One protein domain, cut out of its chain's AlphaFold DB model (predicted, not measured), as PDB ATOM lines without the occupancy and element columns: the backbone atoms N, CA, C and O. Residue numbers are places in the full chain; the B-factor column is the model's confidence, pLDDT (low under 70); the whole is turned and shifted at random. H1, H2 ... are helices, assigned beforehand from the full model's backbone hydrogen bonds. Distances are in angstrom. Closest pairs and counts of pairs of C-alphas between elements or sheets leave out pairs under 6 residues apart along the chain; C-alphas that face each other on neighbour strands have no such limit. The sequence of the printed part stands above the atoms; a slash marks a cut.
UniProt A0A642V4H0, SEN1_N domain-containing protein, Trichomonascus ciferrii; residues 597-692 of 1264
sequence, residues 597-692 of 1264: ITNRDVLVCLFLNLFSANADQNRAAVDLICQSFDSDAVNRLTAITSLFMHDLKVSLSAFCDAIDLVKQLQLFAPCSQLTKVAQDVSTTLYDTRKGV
ATOM      1  N   ILE A 597      -8.482  38.010 -39.589       84.62
ATOM      2  CA  ILE A 597      -7.100  37.684 -39.190       84.62
ATOM      3  C   ILE A 597      -6.637  36.319 -39.727       84.62
ATOM      4  O   ILE A 597      -5.448  36.029 -39.734       84.62
ATOM      5  N   THR A 598      -7.540  35.510 -40.284       85.88
ATOM      6  CA  THR A 598      -7.171  34.293 -41.031       85.88
ATOM      7  C   THR A 598      -6.473  34.613 -42.375       85.88
ATOM      8  O   THR A 598      -5.832  33.747 -42.965       85.88
ATOM      9  N   ASN A 599      -6.538  35.856 -42.878       88.88
ATOM     10  CA  ASN A 599      -5.851  36.254 -44.111       88.88
ATOM     11  C   ASN A 599      -4.371  36.633 -43.868       88.88
ATOM     12  O   ASN A 599      -4.076  37.599 -43.162       88.88
ATOM     13  N   ARG A 600      -3.448  35.937 -44.554       89.50
ATOM     14  CA  ARG A 600      -1.993  36.192 -44.565       89.50
ATOM     15  C   ARG A 600      -1.630  37.663 -44.794       89.50
ATOM     16  O   ARG A 600      -0.795  38.186 -44.063       89.50
ATOM     17  N   ASP A 601      -2.249  38.342 -45.758       88.06
ATOM     18  CA  ASP A 601      -1.885  39.730 -46.083       88.06
ATOM     19  C   ASP A 601      -2.297  40.714 -44.973       88.06
ATOM     20  O   ASP A 601      -1.580  41.680 -44.685       88.06
ATOM     21  N   VAL A 602      -3.403  40.425 -44.274       90.75
ATOM     22  CA  VAL A 602      -3.820  41.173 -43.079       90.75
ATOM     23  C   VAL A 602      -2.865  40.902 -41.918       90.75
ATOM     24  O   VAL A 602      -2.450  41.849 -41.252       90.75
ATOM     25  N   LEU A 603      -2.461  39.644 -41.704       91.38
ATOM     26  CA  LEU A 603      -1.476  39.270 -40.682       91.38
ATOM     27  C   LEU A 603      -0.140  39.991 -40.883       91.38
ATOM     28  O   LEU A 603       0.407  40.525 -39.921       91.38
ATOM     29  N   VAL A 604       0.355  40.083 -42.123       92.56
ATOM     30  CA  VAL A 604       1.554  40.874 -42.448       92.56
ATOM     31  C   VAL A 604       1.363  42.332 -42.024       92.56
ATOM     32  O   VAL A 604       2.210  42.882 -41.325       92.56
ATOM     33  N   CYS A 605       0.241  42.964 -42.378       91.38
ATOM     34  CA  CYS A 605      -0.026  44.355 -41.999       91.38
ATOM     35  C   CYS A 605      -0.182  44.550 -40.479       91.38
ATOM     36  O   CYS A 605       0.239  45.581 -39.946       91.38
ATOM     37  N   LEU A 606      -0.731  43.559 -39.771       91.81
ATOM     38  CA  LEU A 606      -0.882  43.565 -38.317       91.81
ATOM     39  C   LEU A 606       0.474  43.425 -37.607       91.81
ATOM     40  O   LEU A 606       0.773  44.232 -36.729       91.81
ATOM     41  N   PHE A 607       1.343  42.504 -38.045       93.12
ATOM     42  CA  PHE A 607       2.726  42.407 -37.556       93.12
ATOM     43  C   PHE A 607       3.512  43.705 -37.800       93.12
ATOM     44  O   PHE A 607       4.194  44.188 -36.900       93.12
ATOM     45  N   LEU A 608       3.365  44.336 -38.969       91.81
ATOM     46  CA  LEU A 608       4.036  45.607 -39.280       91.81
ATOM     47  C   LEU A 608       3.555  46.784 -38.409       91.81
ATOM     48  O   LEU A 608       4.336  47.694 -38.137       91.81
ATOM     49  N   ASN A 609       2.302  46.768 -37.936       91.62
ATOM     50  CA  ASN A 609       1.811  47.737 -36.949       91.62
ATOM     51  C   ASN A 609       2.262  47.384 -35.521       91.62
ATOM     52  O   ASN A 609       2.628  48.283 -34.763       91.62
ATOM     53  N   LEU A 610       2.338  46.092 -35.179       91.56
ATOM     54  CA  LEU A 610       2.915  45.603 -33.922       91.56
ATOM     55  C   LEU A 610       4.405  45.973 -33.787       91.56
ATOM     56  O   LEU A 610       4.869  46.239 -32.682       91.56
ATOM     57  N   PHE A 611       5.154  46.068 -34.890       91.69
ATOM     58  CA  PHE A 611       6.545  46.538 -34.879       91.69
ATOM     59  C   PHE A 611       6.695  48.064 -34.696       91.69
ATOM     60  O   PHE A 611       7.825  48.545 -34.669       91.69
ATOM     61  N   SER A 612       5.612  48.845 -34.581       89.25
ATOM     62  CA  SER A 612       5.708  50.309 -34.476       89.25
ATOM     63  C   SER A 612       6.541  50.767 -33.277       89.25
ATOM     64  O   SER A 612       6.341  50.314 -32.151       89.25
ATOM     65  N   ALA A 613       7.422  51.744 -33.504       84.56
ATOM     66  CA  ALA A 613       8.190  52.392 -32.441       84.56
ATOM     67  C   ALA A 613       7.310  53.214 -31.472       84.56
ATOM     68  O   ALA A 613       7.776  53.573 -30.391       84.56
ATOM     69  N   ASN A 614       6.052  53.515 -31.828       86.31
ATOM     70  CA  ASN A 614       5.106  54.157 -30.918       86.31
ATOM     71  C   ASN A 614       4.400  53.119 -30.029       86.31
ATOM     72  O   ASN A 614       3.657  52.269 -30.526       86.31
ATOM     73  N   ALA A 615       4.566  53.258 -28.712       86.94
ATOM     74  CA  ALA A 615       3.928  52.420 -27.701       86.94
ATOM     75  C   ALA A 615       2.392  52.366 -27.822       86.94
ATOM     76  O   ALA A 615       1.828  51.289 -27.665       86.94
ATOM     77  N   ASP A 616       1.714  53.470 -28.163       88.88
ATOM     78  CA  ASP A 616       0.246  53.477 -28.313       88.88
ATOM     79  C   ASP A 616      -0.230  52.642 -29.512       88.88
ATOM     80  O   ASP A 616      -1.265  51.981 -29.441       88.88
ATOM     81  N   GLN A 617       0.531  52.643 -30.611       89.25
ATOM     82  CA  GLN A 617       0.201  51.888 -31.824       89.25
ATOM     83  C   GLN A 617       0.561  50.405 -31.674       89.25
ATOM     84  O   GLN A 617      -0.227  49.543 -32.059       89.25
ATOM     85  N   ASN A 618       1.714  50.108 -31.060       90.25
ATOM     86  CA  ASN A 618       2.086  48.756 -30.647       90.25
ATOM     87  C   ASN A 618       1.017  48.160 -29.716       90.25
ATOM     88  O   ASN A 618       0.537  47.058 -29.967       90.25
ATOM     89  N   ARG A 619       0.588  48.917 -28.698       89.75
ATOM     90  CA  ARG A 619      -0.456  48.498 -27.762       89.75
ATOM     91  C   ARG A 619      -1.796  48.262 -28.455       89.75
ATOM     92  O   ARG A 619      -2.355  47.191 -28.284       89.75
ATOM     93  N   ALA A 620      -2.276  49.193 -29.282       90.75
ATOM     94  CA  ALA A 620      -3.542  49.007 -29.996       90.75
ATOM     95  C   ALA A 620      -3.520  47.781 -30.939       90.75
ATOM     96  O   ALA A 620      -4.542  47.124 -31.119       90.75
ATOM     97  N   ALA A 621      -2.355  47.421 -31.495       91.56
ATOM     98  CA  ALA A 621      -2.183  46.176 -32.247       91.56
ATOM     99  C   ALA A 621      -2.193  44.915 -31.351       91.56
ATOM    100  O   ALA A 621      -2.719  43.887 -31.773       91.56
ATOM    101  N   VAL A 622      -1.659  44.979 -30.121       90.81
ATOM    102  CA  VAL A 622      -1.772  43.894 -29.120       90.81
ATOM    103  C   VAL A 622      -3.219  43.723 -28.657       90.81
ATOM    104  O   VAL A 622      -3.724  42.604 -28.679       90.81
ATOM    105  N   ASP A 623      -3.893  44.815 -28.291       89.06
ATOM    106  CA  ASP A 623      -5.271  44.816 -27.784       89.06
ATOM    107  C   ASP A 623      -6.239  44.203 -28.825       89.06
ATOM    108  O   ASP A 623      -7.062  43.349 -28.489       89.06
ATOM    109  N   LEU A 624      -6.056  44.530 -30.112       90.25
ATOM    110  CA  LEU A 624      -6.767  43.925 -31.249       90.25
ATOM    111  C   LEU A 624      -6.558  42.400 -31.331       90.25
ATOM    112  O   LEU A 624      -7.528  41.657 -31.509       90.25
ATOM    113  N   ILE A 625      -5.322  41.909 -31.178       89.06
ATOM    114  CA  ILE A 625      -5.034  40.463 -31.188       89.06
ATOM    115  C   ILE A 625      -5.677  39.773 -29.972       89.06
ATOM    116  O   ILE A 625      -6.288  38.719 -30.139       89.06
ATOM    117  N   CYS A 626      -5.602  40.371 -28.777       87.69
ATOM    118  CA  CYS A 626      -6.211  39.826 -27.557       87.69
ATOM    119  C   CYS A 626      -7.727  39.619 -27.710       87.69
ATOM    120  O   CYS A 626      -8.228  38.527 -27.433       87.69
ATOM    121  N   GLN A 627      -8.442  40.635 -28.209       87.56
ATOM    122  CA  GLN A 627      -9.886  40.561 -28.463       87.56
ATOM    123  C   GLN A 627     -10.235  39.472 -29.490       87.56
ATOM    124  O   GLN A 627     -11.222  38.756 -29.350       87.56
ATOM    125  N   SER A 628      -9.409  39.315 -30.526       85.88
ATOM    126  CA  SER A 628      -9.659  38.380 -31.634       85.88
ATOM    127  C   SER A 628      -9.633  36.900 -31.232       85.88
ATOM    128  O   SER A 628     -10.070  36.041 -32.002       85.88
ATOM    129  N   PHE A 629      -9.116  36.591 -30.041       83.00
ATOM    130  CA  PHE A 629      -9.017  35.236 -29.501       83.00
ATOM    131  C   PHE A 629      -9.601  35.107 -28.083       83.00
ATOM    132  O   PHE A 629      -9.279  34.138 -27.397       83.00
ATOM    133  N   ASP A 630     -10.443  36.060 -27.658       75.00
ATOM    134  CA  ASP A 630     -11.117  36.091 -26.349       75.00
ATOM    135  C   ASP A 630     -10.152  35.887 -25.152       75.00
ATOM    136  O   ASP A 630     -10.467  35.189 -24.189       75.00
ATOM    137  N   SER A 631      -8.930  36.439 -25.214       68.75
ATOM    138  CA  SER A 631      -7.892  36.154 -24.211       68.75
ATOM    139  C   SER A 631      -7.899  37.142 -23.037       68.75
ATOM    140  O   SER A 631      -7.561  38.311 -23.222       68.75
ATOM    141  N   ASP A 632      -8.133  36.647 -21.814       58.97
ATOM    142  CA  ASP A 632      -8.181  37.418 -20.549       58.97
ATOM    143  C   ASP A 632      -6.915  38.247 -20.203       58.97
ATOM    144  O   ASP A 632      -6.899  38.990 -19.220       58.97
ATOM    145  N   ALA A 633      -5.816  38.095 -20.950       57.53
ATOM    146  CA  ALA A 633      -4.498  38.629 -20.612       57.53
ATOM    147  C   ALA A 633      -3.968  39.611 -21.671       57.53
ATOM    148  O   ALA A 633      -3.469  39.203 -22.721       57.53
ATOM    149  N   VAL A 634      -3.978  40.905 -21.327       65.50
ATOM    150  CA  VAL A 634      -3.550  42.061 -22.150       65.50
ATOM    151  C   VAL A 634      -2.012  42.172 -22.299       65.50
ATOM    152  O   VAL A 634      -1.437  43.257 -22.279       65.50
ATOM    153  N   ASN A 635      -1.310  41.040 -22.406       79.81
ATOM    154  CA  ASN A 635       0.144  40.984 -22.564       79.81
ATOM    155  C   ASN A 635       0.522  40.567 -23.993       79.81
ATOM    156  O   ASN A 635      -0.035  39.623 -24.553       79.81
ATOM    157  N   ARG A 636       1.554  41.212 -24.554       85.88
ATOM    158  CA  ARG A 636       2.072  40.936 -25.908       85.88
ATOM    159  C   ARG A 636       2.387  39.449 -26.137       85.88
ATOM    160  O   ARG A 636       1.986  38.893 -27.154       85.88
ATOM    161  N   LEU A 637       3.018  38.792 -25.161       86.06
ATOM    162  CA  LEU A 637       3.351  37.366 -25.232       86.06
ATOM    163  C   LEU A 637       2.103  36.464 -25.285       86.06
ATOM    164  O   LEU A 637       2.091  35.498 -26.045       86.06
ATOM    165  N   THR A 638       1.036  36.765 -24.532       83.81
ATOM    166  CA  THR A 638      -0.213  35.979 -24.588       83.81
ATOM    167  C   THR A 638      -0.997  36.229 -25.870       83.81
ATOM    168  O   THR A 638      -1.546  35.274 -26.412       83.81
ATOM    169  N   ALA A 639      -0.973  37.453 -26.403       85.06
ATOM    170  CA  ALA A 639      -1.533  37.781 -27.715       85.06
ATOM    171  C   ALA A 639      -0.834  37.000 -28.848       85.06
ATOM    172  O   ALA A 639      -1.476  36.383 -29.694       85.06
ATOM    173  N   ILE A 640       0.502  36.959 -28.831       87.44
ATOM    174  CA  ILE A 640       1.296  36.150 -29.764       87.44
ATOM    175  C   ILE A 640       0.988  34.655 -29.564       87.44
ATOM    176  O   ILE A 640       0.746  33.941 -30.536       87.44
ATOM    177  N   THR A 641       0.908  34.182 -28.317       86.50
ATOM    178  CA  THR A 641       0.569  32.779 -28.017       86.50
ATOM    179  C   THR A 641      -0.803  32.382 -28.565       86.50
ATOM    180  O   THR A 641      -0.914  31.321 -29.174       86.50
ATOM    181  N   SER A 642      -1.846  33.206 -28.404       83.69
ATOM    182  CA  SER A 642      -3.192  32.883 -28.902       83.69
ATOM    183  C   SER A 642      -3.251  32.836 -30.434       83.69
ATOM    184  O   SER A 642      -3.813  31.889 -30.991       83.69
ATOM    185  N   LEU A 643      -2.579  33.773 -31.110       86.44
ATOM    186  CA  LEU A 643      -2.448  33.810 -32.569       86.44
ATOM    187  C   LEU A 643      -1.771  32.545 -33.128       86.44
ATOM    188  O   LEU A 643      -2.338  31.854 -33.978       86.44
ATOM    189  N   PHE A 644      -0.584  32.200 -32.616       86.62
ATOM    190  CA  PHE A 644       0.166  31.022 -33.066       86.62
ATOM    191  C   PHE A 644      -0.478  29.693 -32.622       86.62
ATOM    192  O   PHE A 644      -0.315  28.672 -33.294       86.62
ATOM    193  N   MET A 645      -1.262  29.681 -31.536       83.81
ATOM    194  CA  MET A 645      -2.067  28.512 -31.170       83.81
ATOM    195  C   MET A 645      -3.185  28.222 -32.179       83.81
ATOM    196  O   MET A 645      -3.488  27.042 -32.376       83.81
ATOM    197  N   HIS A 646      -3.761  29.252 -32.814       81.75
ATOM    198  CA  HIS A 646      -4.860  29.121 -33.775       81.75
ATOM    199  C   HIS A 646      -4.405  28.629 -35.157       81.75
ATOM    200  O   HIS A 646      -4.827  27.557 -35.585       81.75
ATOM    201  N   ASP A 647      -3.540  29.386 -35.838       82.25
ATOM    202  CA  ASP A 647      -2.974  29.005 -37.139       82.25
ATOM    203  C   ASP A 647      -1.461  29.231 -37.126       82.25
ATOM    204  O   ASP A 647      -0.955  30.323 -37.398       82.25
ATOM    205  N   LEU A 648      -0.740  28.169 -36.776       85.62
ATOM    206  CA  LEU A 648       0.714  28.154 -36.677       85.62
ATOM    207  C   LEU A 648       1.378  28.397 -38.042       85.62
ATOM    208  O   LEU A 648       2.379  29.107 -38.118       85.62
ATOM    209  N   LYS A 649       0.817  27.848 -39.126       86.56
ATOM    210  CA  LYS A 649       1.439  27.858 -40.456       86.56
ATOM    211  C   LYS A 649       1.344  29.230 -41.120       86.56
ATOM    212  O   LYS A 649       2.356  29.777 -41.567       86.56
ATOM    213  N   VAL A 650       0.140  29.799 -41.172       88.25
ATOM    214  CA  VAL A 650      -0.099  31.092 -41.826       88.25
ATOM    215  C   VAL A 650       0.522  32.224 -41.008       88.25
ATOM    216  O   VAL A 650       1.180  33.089 -41.591       88.25
ATOM    217  N   SER A 651       0.421  32.182 -39.672       89.69
ATOM    218  CA  SER A 651       1.037  33.192 -38.793       89.69
ATOM    219  C   SER A 651       2.562  33.210 -38.907       89.69
ATOM    220  O   SER A 651       3.150  34.286 -39.011       89.69
ATOM    221  N   LEU A 652       3.217  32.042 -38.951       89.62
ATOM    222  CA  LEU A 652       4.676  31.957 -39.075       89.62
ATOM    223  C   LEU A 652       5.168  32.469 -40.439       89.62
ATOM    224  O   LEU A 652       6.153  33.204 -40.498       89.62
ATOM    225  N   SER A 653       4.455  32.148 -41.525       90.44
ATOM    226  CA  SER A 653       4.779  32.661 -42.864       90.44
ATOM    227  C   SER A 653       4.597  34.183 -42.958       90.44
ATOM    228  O   SER A 653       5.514  34.879 -43.397       90.44
ATOM    229  N   ALA A 654       3.477  34.715 -42.451       92.50
ATOM    230  CA  ALA A 654       3.209  36.154 -42.413       92.50
ATOM    231  C   ALA A 654       4.226  36.924 -41.548       92.50
ATOM    232  O   ALA A 654       4.658  38.018 -41.917       92.50
ATOM    233  N   PHE A 655       4.665  36.341 -40.429       94.12
ATOM    234  CA  PHE A 655       5.728  36.903 -39.596       94.12
ATOM    235  C   PHE A 655       7.060  37.000 -40.363       94.12
ATOM    236  O   PHE A 655       7.714  38.045 -40.338       94.12
ATOM    237  N   CYS A 656       7.429  35.957 -41.118       93.56
ATOM    238  CA  CYS A 656       8.622  35.979 -41.971       93.56
ATOM    239  C   CYS A 656       8.522  37.039 -43.081       93.56
ATOM    240  O   CYS A 656       9.467  37.799 -43.283       93.56
ATOM    241  N   ASP A 657       7.376  37.139 -43.763       92.44
ATOM    242  CA  ASP A 657       7.142  38.147 -44.808       92.44
ATOM    243  C   ASP A 657       7.269  39.584 -44.267       92.44
ATOM    244  O   ASP A 657       7.831  40.460 -44.931       92.44
ATOM    245  N   ALA A 658       6.784  39.830 -43.046       92.88
ATOM    246  CA  ALA A 658       6.896  41.126 -42.383       92.88
ATOM    247  C   ALA A 658       8.359  41.472 -42.025       92.88
ATOM    248  O   ALA A 658       8.785  42.611 -42.234       92.88
ATOM    249  N   ILE A 659       9.152  40.497 -41.562       93.19
ATOM    250  CA  ILE A 659      10.600  40.664 -41.336       93.19
ATOM    251  C   ILE A 659      11.338  40.942 -42.650       93.19
ATOM    252  O   ILE A 659      12.168  41.855 -42.713       93.19
ATOM    253  N   ASP A 660      11.036  40.190 -43.710       90.62
ATOM    254  CA  ASP A 660      11.666  40.360 -45.021       90.62
ATOM    255  C   ASP A 660      11.370  41.753 -45.613       90.62
ATOM    256  O   ASP A 660      12.276  42.392 -46.154       90.62
ATOM    257  N   LEU A 661      10.165  42.302 -45.401       87.94
ATOM    258  CA  LEU A 661       9.851  43.692 -45.752       87.94
ATOM    259  C   LEU A 661      10.666  44.707 -44.924       87.94
ATOM    260  O   LEU A 661      11.206  45.662 -45.484       87.94
ATOM    261  N   VAL A 662      10.812  44.512 -43.608       88.00
ATOM    262  CA  VAL A 662      11.644  45.393 -42.758       88.00
ATOM    263  C   VAL A 662      13.116  45.369 -43.205       88.00
ATOM    264  O   VAL A 662      13.737  46.432 -43.329       88.00
ATOM    265  N   LYS A 663      13.655  44.187 -43.543       87.19
ATOM    266  CA  LYS A 663      15.006  44.003 -44.117       87.19
ATOM    267  C   LYS A 663      15.175  44.746 -45.450       87.19
ATOM    268  O   LYS A 663      16.202  45.393 -45.650       87.19
ATOM    269  N   GLN A 664      14.179  44.700 -46.341       84.12
ATOM    270  CA  GLN A 664      14.193  45.431 -47.619       84.12
ATOM    271  C   GLN A 664      14.210  46.956 -47.418       84.12
ATOM    272  O   GLN A 664      14.979  47.663 -48.070       84.12
ATOM    273  N   LEU A 665      13.405  47.467 -46.480       78.38
ATOM    274  CA  LEU A 665      13.298  48.902 -46.192       78.38
ATOM    275  C   LEU A 665      14.529  49.477 -45.467       78.38
ATOM    276  O   LEU A 665      14.836  50.658 -45.623       78.38
ATOM    277  N   GLN A 666      15.262  48.652 -44.714       80.81
ATOM    278  CA  GLN A 666      16.480  49.009 -43.964       80.81
ATOM    279  C   GLN A 666      16.304  50.109 -42.891       80.81
ATOM    280  O   GLN A 666      17.269  50.793 -42.540       80.81
ATOM    281  N   LEU A 667      15.090  50.283 -42.363       78.38
ATOM    282  CA  LEU A 667      14.751  51.327 -41.389       78.38
ATOM    283  C   LEU A 667      14.959  50.872 -39.944       78.38
ATOM    284  O   LEU A 667      14.571  49.768 -39.573       78.38
ATOM    285  N   PHE A 668      15.491  51.764 -39.106       82.25
ATOM    286  CA  PHE A 668      15.719  51.475 -37.689       82.25
ATOM    287  C   PHE A 668      14.425  51.356 -36.872       82.25
ATOM    288  O   PHE A 668      14.306  50.447 -36.058       82.25
ATOM    289  N   ALA A 669      13.450  52.242 -37.114       80.94
ATOM    290  CA  ALA A 669      12.223  52.356 -36.320       80.94
ATOM    291  C   ALA A 669      11.551  51.009 -35.962       80.94
ATOM    292  O   ALA A 669      11.477  50.704 -34.767       80.94
ATOM    293  N   PRO A 670      11.153  50.160 -36.936       87.19
ATOM    294  CA  PRO A 670      10.499  48.886 -36.638       87.19
ATOM    295  C   PRO A 670      11.423  47.853 -35.982       87.19
ATOM    296  O   PRO A 670      10.940  46.956 -35.297       87.19
ATOM    297  N   CYS A 671      12.744  47.952 -36.176       89.00
ATOM    298  CA  CYS A 671      13.689  46.950 -35.681       89.00
ATOM    299  C   CYS A 671      13.652  46.839 -34.151       89.00
ATOM    300  O   CYS A 671      13.829  45.746 -33.624       89.00
ATOM    301  N   SER A 672      13.392  47.951 -33.453       85.62
ATOM    302  CA  SER A 672      13.343  48.014 -31.987       85.62
ATOM    303  C   SER A 672      12.303  47.061 -31.379       85.62
ATOM    304  O   SER A 672      12.662  46.156 -30.627       85.62
ATOM    305  N   GLN A 673      11.026  47.202 -31.747       89.50
ATOM    306  CA  GLN A 673       9.974  46.295 -31.283       89.50
ATOM    307  C   GLN A 673      10.012  44.940 -31.994       89.50
ATOM    308  O   GLN A 673       9.663  43.940 -31.372       89.50
ATOM    309  N   LEU A 674      10.478  44.863 -33.248       93.00
ATOM    310  CA  LEU A 674      10.637  43.586 -33.950       93.00
ATOM    311  C   LEU A 674      11.570  42.628 -33.194       93.00
ATOM    312  O   LEU A 674      11.197  41.473 -33.026       93.00
ATOM    313  N   THR A 675      12.717  43.080 -32.670       92.31
ATOM    314  CA  THR A 675      13.592  42.224 -31.841       92.31
ATOM    315  C   THR A 675      12.830  41.632 -30.650       92.31
ATOM    316  O   THR A 675      12.863  40.423 -30.428       92.31
ATOM    317  N   LYS A 676      12.070  42.468 -29.930       91.19
ATOM    318  CA  LYS A 676      11.288  42.046 -28.757       91.19
ATOM    319  C   LYS A 676      10.137  41.098 -29.130       91.19
ATOM    320  O   LYS A 676       9.896  40.125 -28.427       91.19
ATOM    321  N   VAL A 677       9.453  41.333 -30.253       91.62
ATOM    322  CA  VAL A 677       8.404  40.434 -30.771       91.62
ATOM    323  C   VAL A 677       8.996  39.109 -31.261       91.62
ATOM    324  O   VAL A 677       8.411  38.059 -31.018       91.62
ATOM    325  N   ALA A 678      10.160  39.116 -31.909       92.44
ATOM    326  CA  ALA A 678      10.819  37.901 -32.383       92.44
ATOM    327  C   ALA A 678      11.308  37.014 -31.224       92.44
ATOM    328  O   ALA A 678      11.214  35.783 -31.300       92.44
ATOM    329  N   GLN A 679      11.737  37.625 -30.115       91.31
ATOM    330  CA  GLN A 679      12.025  36.927 -28.862       91.31
ATOM    331  C   GLN A 679      10.752  36.336 -28.222       91.31
ATOM    332  O   GLN A 679      10.752  35.155 -27.861       91.31
ATOM    333  N   ASP A 680       9.650  37.094 -28.158       89.94
ATOM    334  CA  ASP A 680       8.345  36.587 -27.700       89.94
ATOM    335  C   ASP A 680       7.863  35.403 -28.560       89.94
ATOM    336  O   ASP A 680       7.403  34.404 -28.014       89.94
ATOM    337  N   VAL A 681       8.000  35.471 -29.893       91.12
ATOM    338  CA  VAL A 681       7.650  34.371 -30.815       91.12
ATOM    339  C   VAL A 681       8.532  33.145 -30.568       91.12
ATOM    340  O   VAL A 681       8.017  32.035 -30.501       91.12
ATOM    341  N   SER A 682       9.840  33.324 -30.363       89.19
ATOM    342  CA  SER A 682      10.759  32.208 -30.060       89.19
ATOM    343  C   SER A 682      10.368  31.493 -28.764       89.19
ATOM    344  O   SER A 682      10.289  30.267 -28.717       89.19
ATOM    345  N   THR A 683      10.043  32.279 -27.735       87.75
ATOM    346  CA  THR A 683       9.551  31.792 -26.439       87.75
ATOM    347  C   THR A 683       8.191  31.104 -26.588       87.75
ATOM    348  O   THR A 683       7.965  30.042 -26.021       87.75
ATOM    349  N   THR A 684       7.296  31.667 -27.403       87.38
ATOM    350  CA  THR A 684       5.969  31.107 -27.702       87.38
ATOM    351  C   THR A 684       6.064  29.741 -28.383       87.38
ATOM    352  O   THR A 684       5.303  28.834 -28.059       87.38
ATOM    353  N   LEU A 685       6.994  29.566 -29.326       86.12
ATOM    354  CA  LEU A 685       7.174  28.297 -30.032       86.12
ATOM    355  C   LEU A 685       7.742  27.205 -29.110       86.12
ATOM    356  O   LEU A 685       7.236  26.084 -29.145       86.12
ATOM    357  N   TYR A 686       8.732  27.541 -28.272       83.25
ATOM    358  CA  TYR A 686       9.606  26.565 -27.603       83.25
ATOM    359  C   TYR A 686       9.664  26.644 -26.059       83.25
ATOM    360  O   TYR A 686      10.567  26.059 -25.460       83.25
ATOM    361  N   ASP A 687       8.736  27.330 -25.375       79.62
ATOM    362  CA  ASP A 687       8.705  27.314 -23.902       79.62
ATOM    363  C   ASP A 687       8.511  25.895 -23.338       79.62
ATOM    364  O   ASP A 687       7.534  25.202 -23.622       79.62
ATOM    365  N   THR A 688       9.404  25.548 -22.413       66.12
ATOM    366  CA  THR A 688       9.442  24.356 -21.555       66.12
ATOM    367  C   THR A 688       8.124  23.911 -20.906       66.12
ATOM    368  O   THR A 688       8.057  22.781 -20.419       66.12
ATOM    369  N   ARG A 689       7.098  24.773 -20.826       65.50
ATOM    370  CA  ARG A 689       5.796  24.460 -20.208       65.50
ATOM    371  C   ARG A 689       4.588  24.662 -21.121       65.50
ATOM    372  O   ARG A 689       3.541  24.084 -20.826       65.50
ATOM    373  N   LYS A 690       4.681  25.515 -22.147       63.06
ATOM    374  CA  LYS A 690       3.548  25.933 -22.997       63.06
ATOM    375  C   LYS A 690       3.898  26.172 -24.477       63.06
ATOM    376  O   LYS A 690       3.121  26.833 -25.166       63.06
ATOM    377  N   GLY A 691       5.031  25.664 -24.965       72.50
ATOM    378  CA  GLY A 691       5.435  25.796 -26.366       72.50
ATOM    379  C   GLY A 691       4.334  25.379 -27.351       72.50
ATOM    380  O   GLY A 691       3.676  24.354 -27.177       72.50
ATOM    381  N   VAL A 692       4.114  26.192 -28.387       75.50
ATOM    382  CA  VAL A 692       3.102  25.941 -29.429       75.50
ATOM    383  C   VAL A 692       3.471  24.745 -30.321       75.50
ATOM    384  O   VAL A 692       2.575  24.122 -30.899       75.50
TER     385      VAL A 692
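AT A GLANCE: This is residues 597 to 692 of the 1264 residues of the protein "SEN1_N domain-containing protein" of Trichomonascus ciferrii (UniProt A0A642V4H0). Two long helices, H4 and H5, form a hairpin along one side of a compact all-helix domain, and H1 and H3 cross over it at separate places. H2 packs on H1 and H3 on the side away from the hairpin. The printed part has 96 residues, with five named helices, H1 to H5 in order along the chain, and no named strand. It is compact, with a radius of gyration of the C-alphas of 12.4 A and spans of 35 by 26 by 26 A.

HOW THE PARTS SIT: Begin with H1, residues 600 to 610, which touches H2, residues 615 to 628, as a helical hairpin at a steep tilt of 41 degrees; their closest C-alphas, of Leu 610 and Asn 618, are 4.6 A apart. Go on to H3, residues 636 to 646: it touches H2 at residues 622 to 626 alone, with the C-alphas of Cys 626 and Ala 639 closest at 5.1 A, the same way at a shallow tilt of 34.6 degrees, only just short of steep. H4, residues 648 to 665, touches H1 with residues 650 to 658 alone, at a steep tilt of 60 degrees; the closest C-alphas, of Val 604 and Ala 654, are 5.0 A apart. H5, residues 668 to 686, touches H3 with residues 677 to 684 alone, at a steep tilt of 57 degrees; the closest C-alphas, of Leu 637 and Asp 680, are 5.6 A apart. H4 and H5, a helical hairpin, only just touch, with 3 pairs of C-alphas within 8 A, opposite ways at a shallow tilt of 23 degrees; the closest are those of Val 662 and Pro 670, 7.1 A. H1 and H3 are apart, and so are H2 and H4. Every O i to N i+4 pair is within hydrogen-bond range in H1, H2, H3 and H4, and 12 of 15 are in H5.

IN THESE COORDINATES: Find C-alpha 600 at (-1.993, 36.192, -44.565); from there H1 runs 15.0 A to Leu 610. H2 runs 19.9 A and H3 15.8 A. H4 starts at C-alpha 648, (0.714, 28.154, -36.677), and runs 26.1 A. H5 runs 27.6 A, with a kink of 28 degrees near residue 675, and ends at C-alpha 686, (9.606, 26.565, -27.603).

THE WHOLE: Look at the C-alphas of Leu 665 and Arg 689, the two farthest apart, at 36.5 A. The printed part has no cut, and no link is long. The mean pLDDT of the printed part is 85.8; residues 631 to 634 and 688 to 690 are under 70 in this model.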